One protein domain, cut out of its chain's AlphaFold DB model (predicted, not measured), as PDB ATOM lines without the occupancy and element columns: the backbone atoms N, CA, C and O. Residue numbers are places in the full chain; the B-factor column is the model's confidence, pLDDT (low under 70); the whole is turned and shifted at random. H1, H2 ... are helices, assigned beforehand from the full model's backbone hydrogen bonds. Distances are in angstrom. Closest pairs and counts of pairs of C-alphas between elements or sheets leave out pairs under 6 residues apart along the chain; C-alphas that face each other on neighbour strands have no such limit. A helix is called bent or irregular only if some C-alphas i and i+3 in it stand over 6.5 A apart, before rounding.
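AT A GLANCE: This is residues 397 to 521 and 563 to 578 of the 758 residues of the protein "Hypothetical protein" of Symbiodinium necroappetens (UniProt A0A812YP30). H6 runs through the middle of this helical domain, with H1 and H2 at its side as a helical hairpin and H9 along it on the side away from H2. H8 packs on the starts of H1 and H9, with H7 beyond it; H3 and H4 lead away from H2, the chain comes back near H2 at H5, and H10 packs on H5 with residues 574 to 576, while residues 516 to 521 of H9 and 563 to 569 of H10 stick out. The printed part has 141 residues, with ten named helices, H1 to H10 in order, and no named strand: the class is all helix. It is compact, with a radius of gyration of the C-alphas of 15.7 A and spans of 45 by 43 by 26 A.

HOW THE PARTS SIT: H1, residues 397 to 410, is the hub, touching three helices. With H2, residues 415 to 424, it forms a helical hairpin; they only just touch, with 3 pairs of C-alphas within 8 A, the closest those of Leu 404 and Arg 422, 6.2 A apart, and run opposite ways at a shallow tilt of 9 degrees. H3, residues 428 to 434, touches H2 only at the corner, with C-alphas 424 and 431 closest at 5.1 A, and is near H4, residues 440 to 443. H5, residues 449 to 453, touches H10, residues 563 to 576, with C-alphas 449 and 575 closest at 4.9 A. H6, residues 456 to 470, makes a bundle, helices side by side, with H1 and H2; it touches H1 with residues 465 to 469 alone, C-alphas 400 and 469 being closest at 5.7 A. H7, residues 477 to 485, is close to but not clearly touching H8, residues 490 to 496, with C-alphas 483 and 493 closest at 6.1 A. H8 touches H1 at a steep tilt of 66 degrees, with C-alphas 399 and 490 closest at 4.4 A. H9, residues 500 to 521, touches H6 at a shallow tilt of 19 degrees, opposite ways, with C-alphas 457 and 507 closest at 5.0 A. Every O i to N i+4 pair is within hydrogen-bond range in H2, H3, H6, H7, H8, H9 and H10; H1 has 8 of 10, H5 has 0 of 1 beside 1 of 2 O i to N i+3 pairs, and H4 is too short for an i+4 pair.

IN THESE COORDINATES: H1 begins at C-alpha 397, (13.993, -107.401, 51.098), and measures 19.3 A; it is only just irregular, with C-alphas 403 and 406 6.53 A apart. H6 measures 19.7 A, and H9 31.6 A from C-alpha 500 at (18.395, -97.541, 61.086). H10, 19.7 A, ends at C-alpha 576, (27.982, -116.952, 76.443).

THE WHOLE: The C-alphas farthest apart, of Lys 485 and Ala 521, are 48.2 A apart. Residues 522 to 562 are not printed, and C-alphas 521 and 563 are 42.1 A apart across the cut. Of the links printed whole, H6 to H7 is short and the others are tight. The mean pLDDT of the printed part is 83.0; residues 438 to 445, 472 to 474, 521 and 563 to 578 are under 70.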
ATOM      1  N   ARG A 397      13.126-106.653  52.028       94.56
ATOM      2  CA  ARG A 397      13.993-107.401  51.098       94.56
ATOM      3  C   ARG A 397      15.045-106.506  50.443       94.56
ATOM      4  O   ARG A 397      16.184-106.930  50.279       94.56
ATOM      5  N   GLU A 398      14.658-105.306  50.012       94.94
ATOM      6  CA  GLU A 398      15.588-104.341  49.410       94.94
ATOM      7  C   GLU A 398      16.650-103.900  50.423       94.94
ATOM      8  O   GLU A 398      17.836-103.904  50.096       94.94
ATOM      9  N   MET A 399      16.231-103.605  51.659       95.69
ATOM     10  CA  MET A 399      17.119-103.260  52.773       95.69
ATOM     11  C   MET A 399      18.122-104.385  53.050       95.69
ATOM     12  O   MET A 399      19.327-104.142  53.044       95.69
ATOM     13  N   LYS A 400      17.655-105.636  53.171       95.81
ATOM     14  CA  LYS A 400      18.518-106.821  53.296       95.81
ATOM     15  C   LYS A 400      19.560-106.895  52.180       95.81
ATOM     16  O   LYS A 400      20.731-107.132  52.460       95.81
ATOM     17  N   ILE A 401      19.139-106.785  50.917       95.88
ATOM     18  CA  ILE A 401      20.046-106.946  49.768       95.88
ATOM     19  C   ILE A 401      21.152-105.899  49.812       95.88
ATOM     20  O   ILE A 401      22.313-106.225  49.580       95.88
ATOM     21  N   TRP A 402      20.799-104.658  50.142       96.94
ATOM     22  CA  TRP A 402      21.781-103.597  50.286       96.94
ATOM     23  C   TRP A 402      22.723-103.841  51.472       96.94
ATOM     24  O   TRP A 402      23.941-103.730  51.313       96.94
ATOM     25  N   LEU A 403      22.179-104.253  52.626       96.81
ATOM     26  CA  LEU A 403      22.962-104.563  53.822       96.81
ATOM     27  C   LEU A 403      23.961-105.700  53.569       96.81
ATOM     28  O   LEU A 403      25.133-105.556  53.885       96.81
ATOM     29  N   LEU A 404      23.539-106.812  52.959       96.44
ATOM     30  CA  LEU A 404      24.406-107.979  52.726       96.44
ATOM     31  C   LEU A 404      25.389-107.822  51.552       96.44
ATOM     32  O   LEU A 404      26.358-108.588  51.461       96.44
ATOM     33  N   GLY A 405      25.127-106.877  50.651       95.31
ATOM     34  CA  GLY A 405      25.977-106.551  49.509       95.31
ATOM     35  C   GLY A 405      26.767-105.260  49.754       95.31
ATOM     36  O   GLY A 405      27.684-105.284  50.578       95.31
ATOM     37  N   PRO A 406      26.412-104.137  49.092       95.94
ATOM     38  CA  PRO A 406      27.180-102.889  49.131       95.94
ATOM     39  C   PRO A 406      27.605-102.422  50.526       95.94
ATOM     40  O   PRO A 406      28.742-101.991  50.705       95.94
ATOM     41  N   PHE A 407      26.725-102.519  51.524       96.06
ATOM     42  CA  PHE A 407      27.025-102.069  52.884       96.06
ATOM     43  C   PHE A 407      28.134-102.891  53.546       96.06
ATOM     44  O   PHE A 407      29.070-102.305  54.099       96.06
ATOM     45  N   LEU A 408      28.035-104.227  53.495       95.06
ATOM     46  CA  LEU A 408      29.064-105.123  54.025       95.06
ATOM     47  C   LEU A 408      30.355-105.012  53.215       95.06
ATOM     48  O   LEU A 408      31.435-105.010  53.800       95.06
ATOM     49  N   ASP A 409      30.269-104.916  51.891       93.94
ATOM     50  CA  ASP A 409      31.448-104.871  51.023       93.94
ATOM     51  C   ASP A 409      32.258-103.587  51.218       93.94
ATOM     52  O   ASP A 409      33.485-103.651  51.277       93.94
ATOM     53  N   ALA A 410      31.592-102.448  51.423       92.69
ATOM     54  CA  ALA A 410      32.248-101.161  51.648       92.69
ATOM     55  C   ALA A 410      32.908-101.017  53.035       92.69
ATOM     56  O   ALA A 410      33.724-100.117  53.231       92.69
ATOM     57  N   ARG A 411      32.558-101.862  54.016       91.94
ATOM     58  CA  ARG A 411      33.024-101.742  55.410       91.94
ATOM     59  C   ARG A 411      34.109-102.753  55.749       91.94
ATOM     60  O   ARG A 411      34.068-103.902  55.309       91.94
ATOM     61  N   ASN A 412      35.051-102.358  56.607       89.25
ATOM     62  CA  ASN A 412      36.153-103.217  57.050       89.25
ATOM     63  C   ASN A 412      35.744-104.192  58.173       89.25
ATOM     64  O   ASN A 412      36.355-104.235  59.235       89.25
ATOM     65  N   ILE A 413      34.668-104.946  57.951       89.19
ATOM     66  CA  ILE A 413      34.242-106.039  58.834       89.19
ATOM     67  C   ILE A 413      35.056-107.296  58.483       89.19
ATOM     68  O   ILE A 413      35.331-107.547  57.308       89.19
ATOM     69  N   LEU A 414      35.413-108.107  59.485       86.31
ATOM     70  CA  LEU A 414      36.144-109.364  59.282       86.31
ATOM     71  C   LEU A 414      35.433-110.275  58.267       86.31
ATOM     72  O   LEU A 414      34.210-110.442  58.307       86.31
ATOM     73  N   SER A 415      36.200-110.889  57.364       85.56
ATOM     74  CA  SER A 415      35.676-111.718  56.267       85.56
ATOM     75  C   SER A 415      34.826-112.890  56.766       85.56
ATOM     76  O   SER A 415      33.755-113.143  56.219       85.56
ATOM     77  N   GLU A 416      35.247-113.551  57.845       87.25
ATOM     78  CA  GLU A 416      34.496-114.637  58.483       87.25
ATOM     79  C   GLU A 416      33.123-114.174  58.985       87.25
ATOM     80  O   GLU A 416      32.117-114.852  58.767       87.25
ATOM     81  N   CYS A 417      33.057-112.978  59.586       89.31
ATOM     82  CA  CYS A 417      31.801-112.379  60.036       89.31
ATOM     83  C   CYS A 417      30.892-112.065  58.841       89.31
ATOM     84  O   CYS A 417      29.711-112.401  58.866       89.31
ATOM     85  N   LYS A 418      31.433-111.487  57.757       92.31
ATOM     86  CA  LYS A 418      30.666-111.214  56.525       92.31
ATOM     87  C   LYS A 418      30.074-112.491  55.931       92.31
ATOM     88  O   LYS A 418      28.894-112.511  55.582       92.31
ATOM     89  N   SER A 419      30.872-113.553  55.830       92.75
ATOM     90  CA  SER A 419      30.422-114.849  55.311       92.75
ATOM     91  C   SER A 419      29.308-115.439  56.170       92.75
ATOM     92  O   SER A 419      28.274-115.834  55.633       92.75
ATOM     93  N   LYS A 420      29.456-115.418  57.499       92.81
ATOM     94  CA  LYS A 420      28.431-115.947  58.405       92.81
ATOM     95  C   LYS A 420      27.161-115.089  58.429       92.81
ATOM     96  O   LYS A 420      26.071-115.644  58.461       92.81
ATOM     97  N   LEU A 421      27.266-113.760  58.338       95.12
ATOM     98  CA  LEU A 421      26.104-112.874  58.168       95.12
ATOM     99  C   LEU A 421      25.334-113.209  56.886       95.12
ATOM    100  O   LEU A 421      24.108-113.289  56.904       95.12
ATOM    101  N   ARG A 422      26.037-113.453  55.775       96.44
ATOM    102  CA  ARG A 422      25.408-113.856  54.509       96.44
ATOM    103  C   ARG A 422      24.744-115.221  54.591       96.44
ATOM    104  O   ARG A 422      23.682-115.379  54.005       96.44
ATOM    105  N   GLU A 423      25.338-116.166  55.313       94.25
ATOM    106  CA  GLU A 423      24.764-117.491  55.569       94.25
ATOM    107  C   GLU A 423      23.485-117.390  56.415       94.25
ATOM    108  O   GLU A 423      22.422-117.835  55.989       94.25
ATOM    109  N   VAL A 424      23.564-116.741  57.582       92.56
ATOM    110  CA  VAL A 424      22.444-116.613  58.529       92.56
ATOM    111  C   VAL A 424      21.280-115.844  57.907       92.56
ATOM    112  O   VAL A 424      20.133-116.267  58.007       92.56
ATOM    113  N   PHE A 425      21.558-114.740  57.214       94.38
ATOM    114  CA  PHE A 425      20.529-113.899  56.603       94.38
ATOM    115  C   PHE A 425      20.283-114.229  55.117       94.38
ATOM    116  O   PHE A 425      19.659-113.440  54.397       94.38
ATOM    117  N   ALA A 426      20.727-115.397  54.629       91.25
ATOM    118  CA  ALA A 426      20.527-115.832  53.242       91.25
ATOM    119  C   ALA A 426      19.040-115.900  52.874       91.25
ATOM    120  O   ALA A 426      18.623-115.394  51.830       91.25
ATOM    121  N   SER A 427      18.216-116.433  53.769       89.19
ATOM    122  CA  SER A 427      16.763-116.520  53.644       89.19
ATOM    123  C   SER A 427      16.121-116.399  55.026       89.19
ATOM    124  O   SER A 427      16.809-116.400  56.048       89.19
ATOM    125  N   ARG A 428      14.791-116.265  55.069       86.31
ATOM    126  CA  ARG A 428      14.062-116.306  56.342       86.31
ATOM    127  C   ARG A 428      14.222-117.667  57.021       86.31
ATOM    128  O   ARG A 428      14.483-117.694  58.212       86.31
ATOM    129  N   ASP A 429      14.173-118.753  56.253       84.44
ATOM    130  CA  ASP A 429      14.393-120.114  56.751       84.44
ATOM    131  C   ASP A 429      15.783-120.277  57.393       84.44
ATOM    132  O   ASP A 429      15.885-120.754  58.520       84.44
ATOM    133  N   SER A 430      16.845-119.784  56.740       88.94
ATOM    134  CA  SER A 430      18.201-119.780  57.310       88.94
ATOM    135  C   SER A 430      18.272-118.985  58.613       88.94
ATOM    136  O   SER A 430      18.871-119.450  59.578       88.94
ATOM    137  N   PHE A 431      17.621-117.820  58.673       89.19
ATOM    138  CA  PHE A 431      17.583-117.001  59.882       89.19
ATOM    139  C   PHE A 431      16.885-117.727  61.040       89.19
ATOM    140  O   PHE A 431      17.393-117.710  62.163       89.19
ATOM    141  N   MET A 432      15.770-118.416  60.773       82.31
ATOM    142  CA  MET A 432      15.073-119.182  61.808       82.31
ATOM    143  C   MET A 432      15.911-120.374  62.284       82.31
ATOM    144  O   MET A 432      16.098-120.549  63.480       82.31
ATOM    145  N   LYS A 433      16.493-121.146  61.359       83.50
ATOM    146  CA  LYS A 433      17.278-122.350  61.686       83.50
ATOM    147  C   LYS A 433      18.621-122.065  62.353       83.50
ATOM    148  O   LYS A 433      19.122-122.911  63.082       83.50
ATOM    149  N   LEU A 434      19.238-120.919  62.064       84.06
ATOM    150  CA  LEU A 434      20.603-120.612  62.506       84.06
ATOM    151  C   LEU A 434      20.670-119.552  63.611       84.06
ATOM    152  O   LEU A 434      21.744-119.362  64.184       84.06
ATOM    153  N   LEU A 435      19.580-118.823  63.885       83.25
ATOM    154  CA  LEU A 435      19.621-117.694  64.822       83.25
ATOM    155  C   LEU A 435      18.363-117.505  65.689       83.25
ATOM    156  O   LEU A 435      18.512-117.227  66.883       83.25
ATOM    157  N   ARG A 436      17.151-117.592  65.122       77.75
ATOM    158  CA  ARG A 436      15.879-117.303  65.824       77.75
ATOM    159  C   ARG A 436      14.759-118.286  65.456       77.75
ATOM    160  O   ARG A 436      13.871-117.911  64.700       77.75
ATOM    161  N   PRO A 437      14.763-119.523  65.945       73.31
ATOM    162  CA  PRO A 437      13.667-120.454  65.723       73.31
ATOM    163  C   PRO A 437      12.400-119.931  66.398       73.31
ATOM    164  O   PRO A 437      12.459-119.120  67.323       73.31
ATOM    165  N   VAL A 438      11.238-120.355  65.897       65.81
ATOM    166  CA  VAL A 438       9.951-119.944  66.487       65.81
ATOM    167  C   VAL A 438       9.680-120.722  67.771       65.81
ATOM    168  O   VAL A 438       9.088-120.181  68.701       65.81
ATOM    169  N   GLU A 439      10.078-121.993  67.809       67.75
ATOM    170  CA  GLU A 439       9.717-122.925  68.872       67.75
ATOM    171  C   GLU A 439      10.840-123.031  69.908       67.75
ATOM    172  O   GLU A 439      12.022-123.097  69.564       67.75
ATOM    173  N   GLU A 440      10.477-123.038  71.196       61.31
ATOM    174  CA  GLU A 440      11.461-123.069  72.289       61.31
ATOM    175  C   GLU A 440      12.334-124.336  72.248       61.31
ATOM    176  O   GLU A 440      13.529-124.252  72.513       61.31
ATOM    177  N   GLU A 441      11.778-125.480  71.839       61.00
ATOM    178  CA  GLU A 441      12.508-126.754  71.709       61.00
ATOM    179  C   GLU A 441      13.582-126.712  70.605       61.00
ATOM    180  O   GLU A 441      14.660-127.298  70.727       61.00
ATOM    181  N   GLU A 442      13.332-125.970  69.524       64.88
ATOM    182  CA  GLU A 442      14.313-125.754  68.456       64.88
ATOM    183  C   GLU A 442      15.435-124.805  68.916       64.88
ATOM    184  O   GLU A 442      16.582-124.941  68.488       64.88
ATOM    185  N   GLN A 443      15.129-123.869  69.821       64.12
ATOM    186  CA  GLN A 443      16.076-122.879  70.345       64.12
ATOM    187  C   GLN A 443      17.222-123.513  71.139       64.12
ATOM    188  O   GLN A 443      18.345-123.005  71.077       64.12
ATOM    189  N   GLU A 444      16.964-124.615  71.847       59.72
ATOM    190  CA  GLU A 444      17.976-125.344  72.627       59.72
ATOM    191  C   GLU A 444      19.049-126.004  71.747       59.72
ATOM    192  O   GLU A 444      20.167-126.244  72.202       59.72
ATOM    193  N   ASN A 445      18.742-126.241  70.469       65.94
ATOM    194  CA  ASN A 445      19.607-126.968  69.541       65.94
ATOM    195  C   ASN A 445      20.464-126.063  68.639       65.94
ATOM    196  O   ASN A 445      21.230-126.569  67.813       65.94
ATOM    197  N   ILE A 446      20.361-124.737  68.772       73.12
ATOM    198  CA  ILE A 446      21.082-123.798  67.905       73.12
ATOM    199  C   ILE A 446      22.366-123.309  68.559       73.12
ATOM    200  O   ILE A 446      22.364-122.632  69.586       73.12
ATOM    201  N   ASP A 447      23.479-123.560  67.872       74.12
ATOM    202  CA  ASP A 447      24.770-122.984  68.219       74.12
ATOM    203  C   ASP A 447      24.848-121.507  67.793       74.12
ATOM    204  O   ASP A 447      25.041-121.181  66.617       74.12
ATOM    205  N   VAL A 448      24.735-120.602  68.769       78.88
ATOM    206  CA  VAL A 448      25.015-119.161  68.617       78.88
ATOM    207  C   VAL A 448      26.354-118.743  69.239       78.88
ATOM    208  O   VAL A 448      26.668-117.553  69.270       78.88
ATOM    209  N   SER A 449      27.177-119.696  69.699       71.69
ATOM    210  CA  SER A 449      28.450-119.421  70.387       71.69
ATOM    211  C   SER A 449      29.469-118.704  69.499       71.69
ATOM    212  O   SER A 449      30.358-118.011  69.990       71.69
ATOM    213  N   TRP A 450      29.309-118.797  68.177       78.06
ATOM    214  CA  TRP A 450      30.108-118.048  67.211       78.06
ATOM    215  C   TRP A 450      29.993-116.527  67.374       78.06
ATOM    216  O   TRP A 450      30.916-115.835  66.966       78.06
ATOM    217  N   GLN A 451      28.927-116.000  67.991       80.81
ATOM    218  CA  GLN A 451      28.787-114.564  68.276       80.81
ATOM    219  C   GLN A 451      29.726-114.089  69.388       80.81
ATOM    220  O   GLN A 451      30.087-112.915  69.419       80.81
ATOM    221  N   ALA A 452      30.150-114.979  70.291       70.56
ATOM    222  CA  ALA A 452      30.933-114.605  71.467       70.56
ATOM    223  C   ALA A 452      32.298-113.997  71.113       70.56
ATOM    224  O   ALA A 452      32.827-113.187  71.868       70.56
ATOM    225  N   THR A 453      32.864-114.386  69.968       72.12
ATOM    226  CA  THR A 453      34.185-113.937  69.509       72.12
ATOM    227  C   THR A 453      34.108-112.792  68.498       72.12
ATOM    228  O   THR A 453      35.133-112.407  67.937       72.12
ATOM    229  N   TRP A 454      32.913-112.275  68.198       81.56
ATOM    230  CA  TRP A 454      32.740-111.264  67.157       81.56
ATOM    231  C   TRP A 454      33.038-109.848  67.664       81.56
ATOM    232  O   TRP A 454      32.646-109.502  68.781       81.56
ATOM    233  N   PRO A 455      33.672-108.994  66.834       83.31
ATOM    234  CA  PRO A 455      33.791-107.568  67.120       83.31
ATOM    235  C   PRO A 455      32.421-106.904  67.299       83.31
ATOM    236  O   PRO A 455      31.417-107.338  66.722       83.31
ATOM    237  N   LYS A 456      32.378-105.805  68.059       85.44
ATOM    238  CA  LYS A 456      31.127-105.096  68.359       85.44
ATOM    239  C   LYS A 456      30.472-104.570  67.081       85.44
ATOM    240  O   LYS A 456      29.253-104.659  66.947       85.44
ATOM    241  N   SER A 457      31.265-104.091  66.121       88.25
ATOM    242  CA  SER A 457      30.767-103.653  64.809       88.25
ATOM    243  C   SER A 457      29.996-104.753  64.061       88.25
ATOM    244  O   SER A 457      28.944-104.490  63.469       88.25
ATOM    245  N   ALA A 458      30.469-106.002  64.127       87.44
ATOM    246  CA  ALA A 458      29.824-107.150  63.498       87.44
ATOM    247  C   ALA A 458      28.525-107.547  64.219       87.44
ATOM    248  O   ALA A 458      27.523-107.825  63.558       87.44
ATOM    249  N   LEU A 459      28.510-107.511  65.556       87.00
ATOM    250  CA  LEU A 459      27.306-107.766  66.360       87.00
ATOM    251  C   LEU A 459      26.218-106.708  66.125       87.00
ATOM    252  O   LEU A 459      25.053-107.056  65.943       87.00
ATOM    253  N   LEU A 460      26.588-105.428  66.045       89.00
ATOM    254  CA  LEU A 460      25.654-104.351  65.699       89.00
ATOM    255  C   LEU A 460      25.130-104.483  64.263       89.00
ATOM    256  O   LEU A 460      23.967-104.195  63.993       89.00
ATOM    257  N   THR A 461      25.963-104.964  63.338       94.25
ATOM    258  CA  THR A 461      25.526-105.244  61.962       94.25
ATOM    259  C   THR A 461      24.519-106.397  61.914       94.25
ATOM    260  O   THR A 461      23.528-106.311  61.187       94.25
ATOM    261  N   LEU A 462      24.737-107.453  62.706       93.62
ATOM    262  CA  LEU A 462      23.776-108.543  62.888       93.62
ATOM    263  C   LEU A 462      22.439-108.007  63.413       93.62
ATOM    264  O   LEU A 462      21.393-108.325  62.853       93.62
ATOM    265  N   GLU A 463      22.474-107.160  64.443       91.25
ATOM    266  CA  GLU A 463      21.279-106.543  65.026       91.25
ATOM    267  C   GLU A 463      20.541-105.651  64.014       91.25
ATOM    268  O   GLU A 463      19.319-105.727  63.895       91.25
ATOM    269  N   LEU A 464      21.265-104.849  63.227       94.00
ATOM    270  CA  LEU A 464      20.674-104.017  62.178       94.00
ATOM    271  C   LEU A 464      19.985-104.863  61.098       94.00
ATOM    272  O   LEU A 464      18.879-104.528  60.672       94.00
ATOM    273  N   LEU A 465      20.607-105.960  60.653       94.38
ATOM    274  CA  LEU A 465      19.993-106.908  59.715       94.38
ATOM    275  C   LEU A 465      18.719-107.524  60.301       94.38
ATOM    276  O   LEU A 465      17.693-107.570  59.617       94.38
ATOM    277  N   GLU A 466      18.773-107.936  61.569       91.06
ATOM    278  CA  GLU A 466      17.631-108.479  62.300       91.06
ATOM    279  C   GLU A 466      16.481-107.465  62.336       91.06
ATOM    280  O   GLU A 466      15.429-107.711  61.751       91.06
ATOM    281  N   ILE A 467      16.698-106.284  62.912       89.38
ATOM    282  CA  ILE A 467      15.654-105.273  63.125       89.38
ATOM    283  C   ILE A 467      15.088-104.742  61.800       89.38
ATOM    284  O   ILE A 467      13.875-104.597  61.652       89.38
ATOM    285  N   SER A 468      15.947-104.476  60.812       90.75
ATOM    286  CA  SER A 468      15.515-103.878  59.543       90.75
ATOM    287  C   SER A 468      14.738-104.838  58.655       90.75
ATOM    288  O   SER A 468      13.820-104.413  57.955       90.75
ATOM    289  N   SER A 469      15.127-106.115  58.639       90.44
ATOM    290  CA  SER A 469      14.746-107.015  57.550       90.44
ATOM    291  C   SER A 469      14.217-108.366  58.000       90.44
ATOM    292  O   SER A 469      13.571-109.029  57.189       90.44
ATOM    293  N   PHE A 470      14.469-108.783  59.247       87.69
ATOM    294  CA  PHE A 470      14.120-110.111  59.766       87.69
ATOM    295  C   PHE A 470      13.246-110.095  61.022       87.69
ATOM    296  O   PHE A 470      12.708-111.138  61.391       87.69
ATOM    297  N   SER A 471      13.013-108.924  61.608       79.19
ATOM    298  CA  SER A 471      12.197-108.781  62.802       79.19
ATOM    299  C   SER A 471      10.790-109.331  62.580       79.19
ATOM    300  O   SER A 471      10.180-109.158  61.514       79.19
ATOM    301  N   VAL A 472      10.308-110.035  63.596       69.38
ATOM    302  CA  VAL A 472       8.907-110.434  63.752       69.38
ATOM    303  C   VAL A 472       8.098-109.304  64.397       69.38
ATOM    304  O   VAL A 472       6.918-109.154  64.078       69.38
ATOM    305  N   ASP A 473       8.745-108.447  65.195       68.69
ATOM    306  CA  ASP A 473       8.120-107.294  65.841       68.69
ATOM    307  C   ASP A 473       7.735-106.204  64.830       68.69
ATOM    308  O   ASP A 473       8.446-105.921  63.863       68.69
ATOM    309  N   THR A 474       6.600-105.546  65.077       68.81
ATOM    310  CA  THR A 474       6.032-104.515  64.190       68.81
ATOM    311  C   THR A 474       6.591-103.109  64.416       68.81
ATOM    312  O   THR A 474       6.189-102.192  63.702       68.81
ATOM    313  N   ASN A 475       7.486-102.916  65.391       74.38
ATOM    314  CA  ASN A 475       7.915-101.590  65.863       74.38
ATOM    315  C   ASN A 475       8.424-100.695  64.721       74.38
ATOM    316  O   ASN A 475       7.960 -99.567  64.548       74.38
ATOM    317  N   GLU A 476       9.281-101.249  63.862       79.50
ATOM    318  CA  GLU A 476       9.921-100.498  62.777       79.50
ATOM    319  C   GLU A 476       9.106-100.442  61.480       79.50
ATOM    320  O   GLU A 476       9.505 -99.806  60.500       79.50
ATOM    321  N   GLU A 477       7.933-101.080  61.436       84.12
ATOM    322  CA  GLU A 477       7.097-101.033  60.237       84.12
ATOM    323  C   GLU A 477       6.589 -99.630  59.936       84.12
ATOM    324  O   GLU A 477       6.389 -99.292  58.772       84.12
ATOM    325  N   SER A 478       6.341 -98.828  60.972       84.38
ATOM    326  CA  SER A 478       5.851 -97.458  60.827       84.38
ATOM    327  C   SER A 478       6.827 -96.615  59.996       84.38
ATOM    328  O   SER A 478       6.418 -95.976  59.021       84.38
ATOM    329  N   THR A 479       8.123 -96.724  60.292       88.75
ATOM    330  CA  THR A 479       9.224 -96.104  59.549       88.75
ATOM    331  C   THR A 479       9.288 -96.608  58.109       88.75
ATOM    332  O   THR A 479       9.333 -95.812  57.168       88.75
ATOM    333  N   VAL A 480       9.216 -97.927  57.896       89.69
ATOM    334  CA  VAL A 480       9.242 -98.502  56.538       89.69
ATOM    335  C   VAL A 480       8.031 -98.040  55.718       89.69
ATOM    336  O   VAL A 480       8.171 -97.675  54.549       89.69
ATOM    337  N   ARG A 481       6.837 -97.992  56.322       88.50
ATOM    338  CA  ARG A 481       5.605 -97.488  55.687       88.50
ATOM    339  C   ARG A 481       5.731 -96.013  55.313       88.50
ATOM    340  O   ARG A 481       5.271 -95.627  54.235       88.50
ATOM    341  N   LEU A 482       6.369 -95.202  56.157       88.56
ATOM    342  CA  LEU A 482       6.653 -93.798  55.865       88.56
ATOM    343  C   LEU A 482       7.584 -93.665  54.650       88.56
ATOM    344  O   LEU A 482       7.250 -92.947  53.709       88.56
ATOM    345  N   GLY A 483       8.684 -94.421  54.602       88.50
ATOM    346  CA  GLY A 483       9.580 -94.419  53.442       88.50
ATOM    347  C   GLY A 483       8.897 -94.872  52.151       88.50
ATOM    348  O   GLY A 483       9.080 -94.243  51.110       88.50
ATOM    349  N   ILE A 484       8.035 -95.896  52.210       88.88
ATOM    350  CA  ILE A 484       7.221 -96.328  51.059       88.88
ATOM    351  C   ILE A 484       6.320 -95.187  50.571       88.88
ATOM    352  O   ILE A 484       6.262 -94.931  49.369       88.88
ATOM    353  N   LYS A 485       5.653 -94.472  51.486       87.62
ATOM    354  CA  LYS A 485       4.809 -93.312  51.149       87.62
ATOM    355  C   LYS A 485       5.607 -92.202  50.452       87.62
ATOM    356  O   LYS A 485       5.068 -91.541  49.570       87.62
ATOM    357  N   HIS A 486       6.875 -92.023  50.819       89.81
ATOM    358  CA  HIS A 486       7.784 -91.053  50.203       89.81
ATOM    359  C   HIS A 486       8.547 -91.589  48.981       89.81
ATOM    360  O   HIS A 486       9.394 -90.882  48.444       89.81
ATOM    361  N   GLY A 487       8.264 -92.815  48.525       88.69
ATOM    362  CA  GLY A 487       8.927 -93.406  47.361       88.69
ATOM    363  C   GLY A 487      10.404 -93.746  47.583       88.69
ATOM    364  O   GLY A 487      11.142 -93.885  46.612       88.69
ATOM    365  N   LYS A 488      10.835 -93.887  48.840       93.06
ATOM    366  CA  LYS A 488      12.228 -94.146  49.206       93.06
ATOM    367  C   LYS A 488      12.660 -95.577  48.876       93.06
ATOM    368  O   LYS A 488      11.909 -96.556  49.022       93.06
ATOM    369  N   SER A 489      13.894 -95.709  48.410       93.69
ATOM    370  CA  SER A 489      14.583 -96.987  48.242       93.69
ATOM    371  C   SER A 489      14.924 -97.612  49.601       93.69
ATOM    372  O   SER A 489      14.919 -96.938  50.631       93.69
ATOM    373  N   GLY A 490      15.220 -98.917  49.621       92.25
ATOM    374  CA  GLY A 490      15.689 -99.581  50.844       92.25
ATOM    375  C   GLY A 490      16.977 -98.964  51.408       92.25
ATOM    376  O   GLY A 490      17.117 -98.870  52.622       92.25
ATOM    377  N   GLN A 491      17.876 -98.488  50.539       95.19
ATOM    378  CA  GLN A 491      19.095 -97.784  50.947       95.19
ATOM    379  C   GLN A 491      18.774 -96.453  51.632       95.19
ATOM    380  O   GLN A 491      19.207 -96.234  52.757       95.19
ATOM    381  N   GLU A 492      17.984 -95.584  50.992       95.38
ATOM    382  CA  GLU A 492      17.641 -94.281  51.580       95.38
ATOM    383  C   GLU A 492      16.906 -94.442  52.917       95.38
ATOM    384  O   GLU A 492      17.127 -93.672  53.842       95.38
ATOM    385  N   LEU A 493      16.062 -95.471  53.053       93.75
ATOM    386  CA  LEU A 493      15.420 -95.797  54.327       93.75
ATOM    387  C   LEU A 493      16.441 -96.096  55.431       93.75
ATOM    388  O   LEU A 493      16.295 -95.605  56.547       93.75
ATOM    389  N   LEU A 494      17.465 -96.890  55.120       94.25
ATOM    390  CA  LEU A 494      18.521 -97.240  56.064       94.25
ATOM    391  C   LEU A 494      19.407 -96.037  56.421       94.25
ATOM    392  O   LEU A 494      19.820 -95.904  57.568       94.25
ATOM    393  N   GLU A 495      19.694 -95.164  55.455       93.12
ATOM    394  CA  GLU A 495      20.626 -94.041  55.615       93.12
ATOM    395  C   GLU A 495      19.973 -92.767  56.181       93.12
ATOM    396  O   GLU A 495      20.641 -91.976  56.851       93.12
ATOM    397  N   GLU A 496      18.680 -92.539  55.928       94.19
ATOM    398  CA  GLU A 496      17.998 -91.285  56.280       94.19
ATOM    399  C   GLU A 496      17.104 -91.397  57.526       94.19
ATOM    400  O   GLU A 496      16.935 -90.393  58.225       94.19
ATOM    401  N   TYR A 497      16.553 -92.578  57.834       92.19
ATOM    402  CA  TYR A 497      15.495 -92.730  58.842       92.19
ATOM    403  C   TYR A 497      15.985 -93.409  60.130       92.19
ATOM    404  O   TYR A 497      16.788 -94.342  60.112       92.19
ATOM    405  N   SER A 498      15.461 -92.941  61.264       87.25
ATOM    406  CA  SER A 498      15.641 -93.570  62.578       87.25
ATOM    407  C   SER A 498      14.754 -94.823  62.698       87.25
ATOM    408  O   SER A 498      13.646 -94.814  62.149       87.25
ATOM    409  N   PRO A 499      15.211 -95.900  63.366       89.62
ATOM    410  CA  PRO A 499      16.485 -96.045  64.086       89.62
ATOM    411  C   PRO A 499      17.644 -96.555  63.216       89.62
ATOM    412  O   PRO A 499      18.783 -96.635  63.676       89.62
ATOM    413  N   PHE A 500      17.394 -96.902  61.949       93.56
ATOM    414  CA  PHE A 500      18.395 -97.541  61.086       93.56
ATOM    415  C   PHE A 500      19.645 -96.685  60.886       93.56
ATOM    416  O   PHE A 500      20.765 -97.175  61.040       93.56
ATOM    417  N   LYS A 501      19.453 -95.390  60.619       94.44
ATOM    418  CA  LYS A 501      20.535 -94.422  60.445       94.44
ATOM    419  C   LYS A 501      21.445 -94.358  61.668       94.44
ATOM    420  O   LYS A 501      22.664 -94.342  61.532       94.44
ATOM    421  N   GLU A 502      20.850 -94.324  62.856       93.75
ATOM    422  CA  GLU A 502      21.577 -94.237  64.127       93.75
ATOM    423  C   GLU A 502      22.416 -95.498  64.352       93.75
ATOM    424  O   GLU A 502      23.598 -95.403  64.677       93.75
ATOM    425  N   LYS A 503      21.856 -96.679  64.057       93.44
ATOM    426  CA  LYS A 503      22.590 -97.952  64.105       93.44
ATOM    427  C   LYS A 503      23.746 -98.004  63.103       93.44
ATOM    428  O   LYS A 503      24.823 -98.476  63.456       93.44
ATOM    429  N   ILE A 504      23.575 -97.493  61.881       95.44
ATOM    430  CA  ILE A 504      24.675 -97.400  60.903       95.44
ATOM    431  C   ILE A 504      25.794 -96.492  61.424       95.44
ATOM    432  O   ILE A 504      26.967 -96.851  61.336       95.44
ATOM    433  N   GLN A 505      25.442 -95.344  62.006       95.25
ATOM    434  CA  GLN A 505      26.419 -94.433  62.601       95.25
ATOM    435  C   GLN A 505      27.156 -95.074  63.786       95.25
ATOM    436  O   GLN A 505      28.367 -94.892  63.914       95.25
ATOM    437  N   GLU A 506      26.460 -95.860  64.612       94.88
ATOM    438  CA  GLU A 506      27.065 -96.621  65.712       94.88
ATOM    439  C   GLU A 506      28.048 -97.687  65.196       94.88
ATOM    440  O   GLU A 506      29.156 -97.814  65.724       94.88
ATOM    441  N   ILE A 507      27.686 -98.411  64.129       94.75
ATOM    442  CA  ILE A 507      28.570 -99.383  63.465       94.75
ATOM    443  C   ILE A 507      29.827 -98.686  62.939       94.75
ATOM    444  O   ILE A 507      30.940 -99.147  63.194       94.75
ATOM    445  N   ASP A 508      29.672 -97.559  62.240       94.38
ATOM    446  CA  ASP A 508      30.793 -96.813  61.663       94.38
ATOM    447  C   ASP A 508      31.708 -96.215  62.745       94.38
ATOM    448  O   ASP A 508      32.925 -96.139  62.555       94.38
ATOM    449  N   ALA A 509      31.155 -95.823  63.897       93.31
ATOM    450  CA  ALA A 509      31.935 -95.409  65.061       93.31
ATOM    451  C   ALA A 509      32.738 -96.582  65.649       93.31
ATOM    452  O   ALA A 509      33.951 -96.453  65.826       93.31
ATOM    453  N   CYS A 510      32.103 -97.743  65.853       90.38
ATOM    454  CA  CYS A 510      32.775 -98.944  66.357       90.38
ATOM    455  C   CYS A 510      33.899 -99.404  65.419       90.38
ATOM    456  O   CYS A 510      34.991 -99.715  65.880       90.38
ATOM    457  N   LEU A 511      33.681 -99.377  64.099       91.56
ATOM    458  CA  LEU A 511      34.714 -99.730  63.119       91.56
ATOM    459  C   LEU A 511      35.936 -98.808  63.206       91.56
ATOM    460  O   LEU A 511      37.068 -99.272  63.086       91.56
ATOM    461  N   LYS A 512      35.729 -97.503  63.428       90.75
ATOM    462  CA  LYS A 512      36.834 -96.549  63.612       90.75
ATOM    463  C   LYS A 512      37.611 -96.826  64.897       90.75
ATOM    464  O   LYS A 512      38.838 -96.758  64.877       90.75
ATOM    465  N   GLU A 513      36.921 -97.138  65.992       88.75
ATOM    466  CA  GLU A 513      37.552 -97.491  67.270       88.75
ATOM    467  C   GLU A 513      38.338 -98.804  67.177       88.75
ATOM    468  O   GLU A 513      39.490 -98.861  67.604       88.75
ATOM    469  N   GLU A 514      37.758 -99.829  66.555       87.19
ATOM    470  CA  GLU A 514      38.395-101.131  66.333       87.19
ATOM    471  C   GLU A 514      39.644-100.997  65.446       87.19
ATOM    472  O   GLU A 514      40.702-101.523  65.793       87.19
ATOM    473  N   LEU A 515      39.566-100.229  64.352       85.62
ATOM    474  CA  LEU A 515      40.714 -99.920  63.489       85.62
ATOM    475  C   LEU A 515      41.807 -99.143  64.225       85.62
ATOM    476  O   LEU A 515      42.997 -99.379  64.006       85.62
ATOM    477  N   LYS A 516      41.418 -98.200  65.088       83.75
ATOM    478  CA  LYS A 516      42.366 -97.440  65.901       83.75
ATOM    479  C   LYS A 516      43.099 -98.356  66.882       83.75
ATOM    480  O   LYS A 516      44.321 -98.291  66.931       83.75
ATOM    481  N   ALA A 517      42.385 -99.236  67.582       80.69
ATOM    482  CA  ALA A 517      42.985-100.196  68.509       80.69
ATOM    483  C   ALA A 517      44.018-101.107  67.816       80.69
ATOM    484  O   ALA A 517      45.120-101.280  68.334       80.69
ATOM    485  N   ILE A 518      43.723-101.584  66.598       78.44
ATOM    486  CA  ILE A 518      44.648-102.418  65.805       78.44
ATOM    487  C   ILE A 518      45.920-101.645  65.432       78.44
ATOM    488  O   ILE A 518      47.038-102.162  65.533       78.44
ATOM    489  N   ASN A 519      45.764-100.389  65.008       77.25
ATOM    490  CA  ASN A 519      46.890 -99.533  64.645       77.25
ATOM    491  C   ASN A 519      47.743 -99.155  65.864       77.25
ATOM    492  O   ASN A 519      48.968 -99.093  65.759       77.25
ATOM    493  N   ASP A 520      47.113 -98.912  67.011       75.00
ATOM    494  CA  ASP A 520      47.801 -98.577  68.255       75.00
ATOM    495  C   ASP A 520      48.557 -99.801  68.808       75.00
ATOM    496  O   ASP A 520      49.722 -99.667  69.184       75.00
ATOM    497  N   ALA A 521      47.971-101.004  68.732       69.44
ATOM    498  CA  ALA A 521      48.632-102.264  69.085       69.44
ATOM    499  C   ALA A 521      49.869-102.544  68.210       69.44
ATOM    500  O   ALA A 521      50.927-102.921  68.723       69.44
ATOM    501  N   SER A 563       8.551-111.359  79.395       51.09
ATOM    502  CA  SER A 563       8.876-112.380  78.389       51.09
ATOM    503  C   SER A 563       9.908-111.897  77.369       51.09
ATOM    504  O   SER A 563      10.825-112.642  77.025       51.09
ATOM    505  N   LYS A 564       9.836-110.634  76.924       45.81
ATOM    506  CA  LYS A 564      10.848-110.046  76.021       45.81
ATOM    507  C   LYS A 564      12.207-109.907  76.707       45.81
ATOM    508  O   LYS A 564      13.235-110.234  76.114       45.81
ATOM    509  N   ARG A 565      12.225-109.470  77.971       47.53
ATOM    510  CA  ARG A 565      13.444-109.402  78.794       47.53
ATOM    511  C   ARG A 565      14.016-110.790  79.060       47.53
ATOM    512  O   ARG A 565      15.229-110.957  78.983       47.53
ATOM    513  N   LEU A 566      13.166-111.784  79.306       55.12
ATOM    514  CA  LEU A 566      13.569-113.167  79.518       55.12
ATOM    515  C   LEU A 566      14.119-113.787  78.235       55.12
ATOM    516  O   LEU A 566      15.168-114.411  78.288       55.12
ATOM    517  N   ALA A 567      13.486-113.572  77.081       50.22
ATOM    518  CA  ALA A 567      13.999-114.009  75.784       50.22
ATOM    519  C   ALA A 567      15.342-113.334  75.458       50.22
ATOM    520  O   ALA A 567      16.285-113.993  75.025       50.22
ATOM    521  N   HIS A 568      15.474-112.036  75.746       47.56
ATOM    522  CA  HIS A 568      16.735-111.308  75.617       47.56
ATOM    523  C   HIS A 568      17.818-111.845  76.566       47.56
ATOM    524  O   HIS A 568      18.966-112.010  76.156       47.56
ATOM    525  N   ALA A 569      17.465-112.157  77.813       53.16
ATOM    526  CA  ALA A 569      18.370-112.753  78.787       53.16
ATOM    527  C   ALA A 569      18.772-114.173  78.376       53.16
ATOM    528  O   ALA A 569      19.960-114.470  78.360       53.16
ATOM    529  N   LYS A 570      17.817-115.022  77.969       57.00
ATOM    530  CA  LYS A 570      18.057-116.359  77.399       57.00
ATOM    531  C   LYS A 570      18.985-116.268  76.186       57.00
ATOM    532  O   LYS A 570      19.906-117.064  76.097       57.00
ATOM    533  N   ARG A 571      18.807-115.265  75.318       55.53
ATOM    534  CA  ARG A 571      19.677-114.982  74.164       55.53
ATOM    535  C   ARG A 571      21.100-114.615  74.573       55.53
ATOM    536  O   ARG A 571      22.045-115.172  74.034       55.53
ATOM    537  N   ILE A 572      21.266-113.675  75.504       56.25
ATOM    538  CA  ILE A 572      22.602-113.314  76.000       56.25
ATOM    539  C   ILE A 572      23.241-114.535  76.662       56.25
ATOM    540  O   ILE A 572      24.394-114.848  76.387       56.25
ATOM    541  N   MET A 573      22.488-115.263  77.487       60.34
ATOM    542  CA  MET A 573      22.978-116.475  78.126       60.34
ATOM    543  C   MET A 573      23.393-117.515  77.086       60.34
ATOM    544  O   MET A 573      24.523-117.963  77.155       60.34
ATOM    545  N   SER A 574      22.582-117.840  76.079       59.69
ATOM    546  CA  SER A 574      22.939-118.853  75.073       59.69
ATOM    547  C   SER A 574      24.143-118.467  74.207       59.69
ATOM    548  O   SER A 574      24.865-119.342  73.737       59.69
ATOM    549  N   SER A 575      24.426-117.170  74.033       55.81
ATOM    550  CA  SER A 575      25.650-116.700  73.370       55.81
ATOM    551  C   SER A 575      26.921-116.898  74.203       55.81
ATOM    552  O   SER A 575      27.999-117.026  73.624       55.81
ATOM    553  N   TYR A 576      26.822-116.925  75.537       61.44
ATOM    554  CA  TYR A 576      27.982-116.952  76.443       61.44
ATOM    555  C   TYR A 576      28.042-118.172  77.371       61.44
ATOM    556  O   TYR A 576      29.036-118.362  78.071       61.44
ATOM    557  N   LEU A 577      26.996-118.993  77.399       66.19
ATOM    558  CA  LEU A 577      26.809-120.081  78.344       66.19
ATOM    559  C   LEU A 577      26.359-121.330  77.592       66.19
ATOM    560  O   LEU A 577      25.319-121.358  76.942       66.19
ATOM    561  N   VAL A 578      27.165-122.376  77.723       68.25
ATOM    562  CA  VAL A 578      26.888-123.714  77.207       68.25
ATOM    563  C   VAL A 578      26.752-124.644  78.403       68.25
ATOM    564  O   VAL A 578      27.641-124.693  79.257       68.25
TER     565      VAL A 578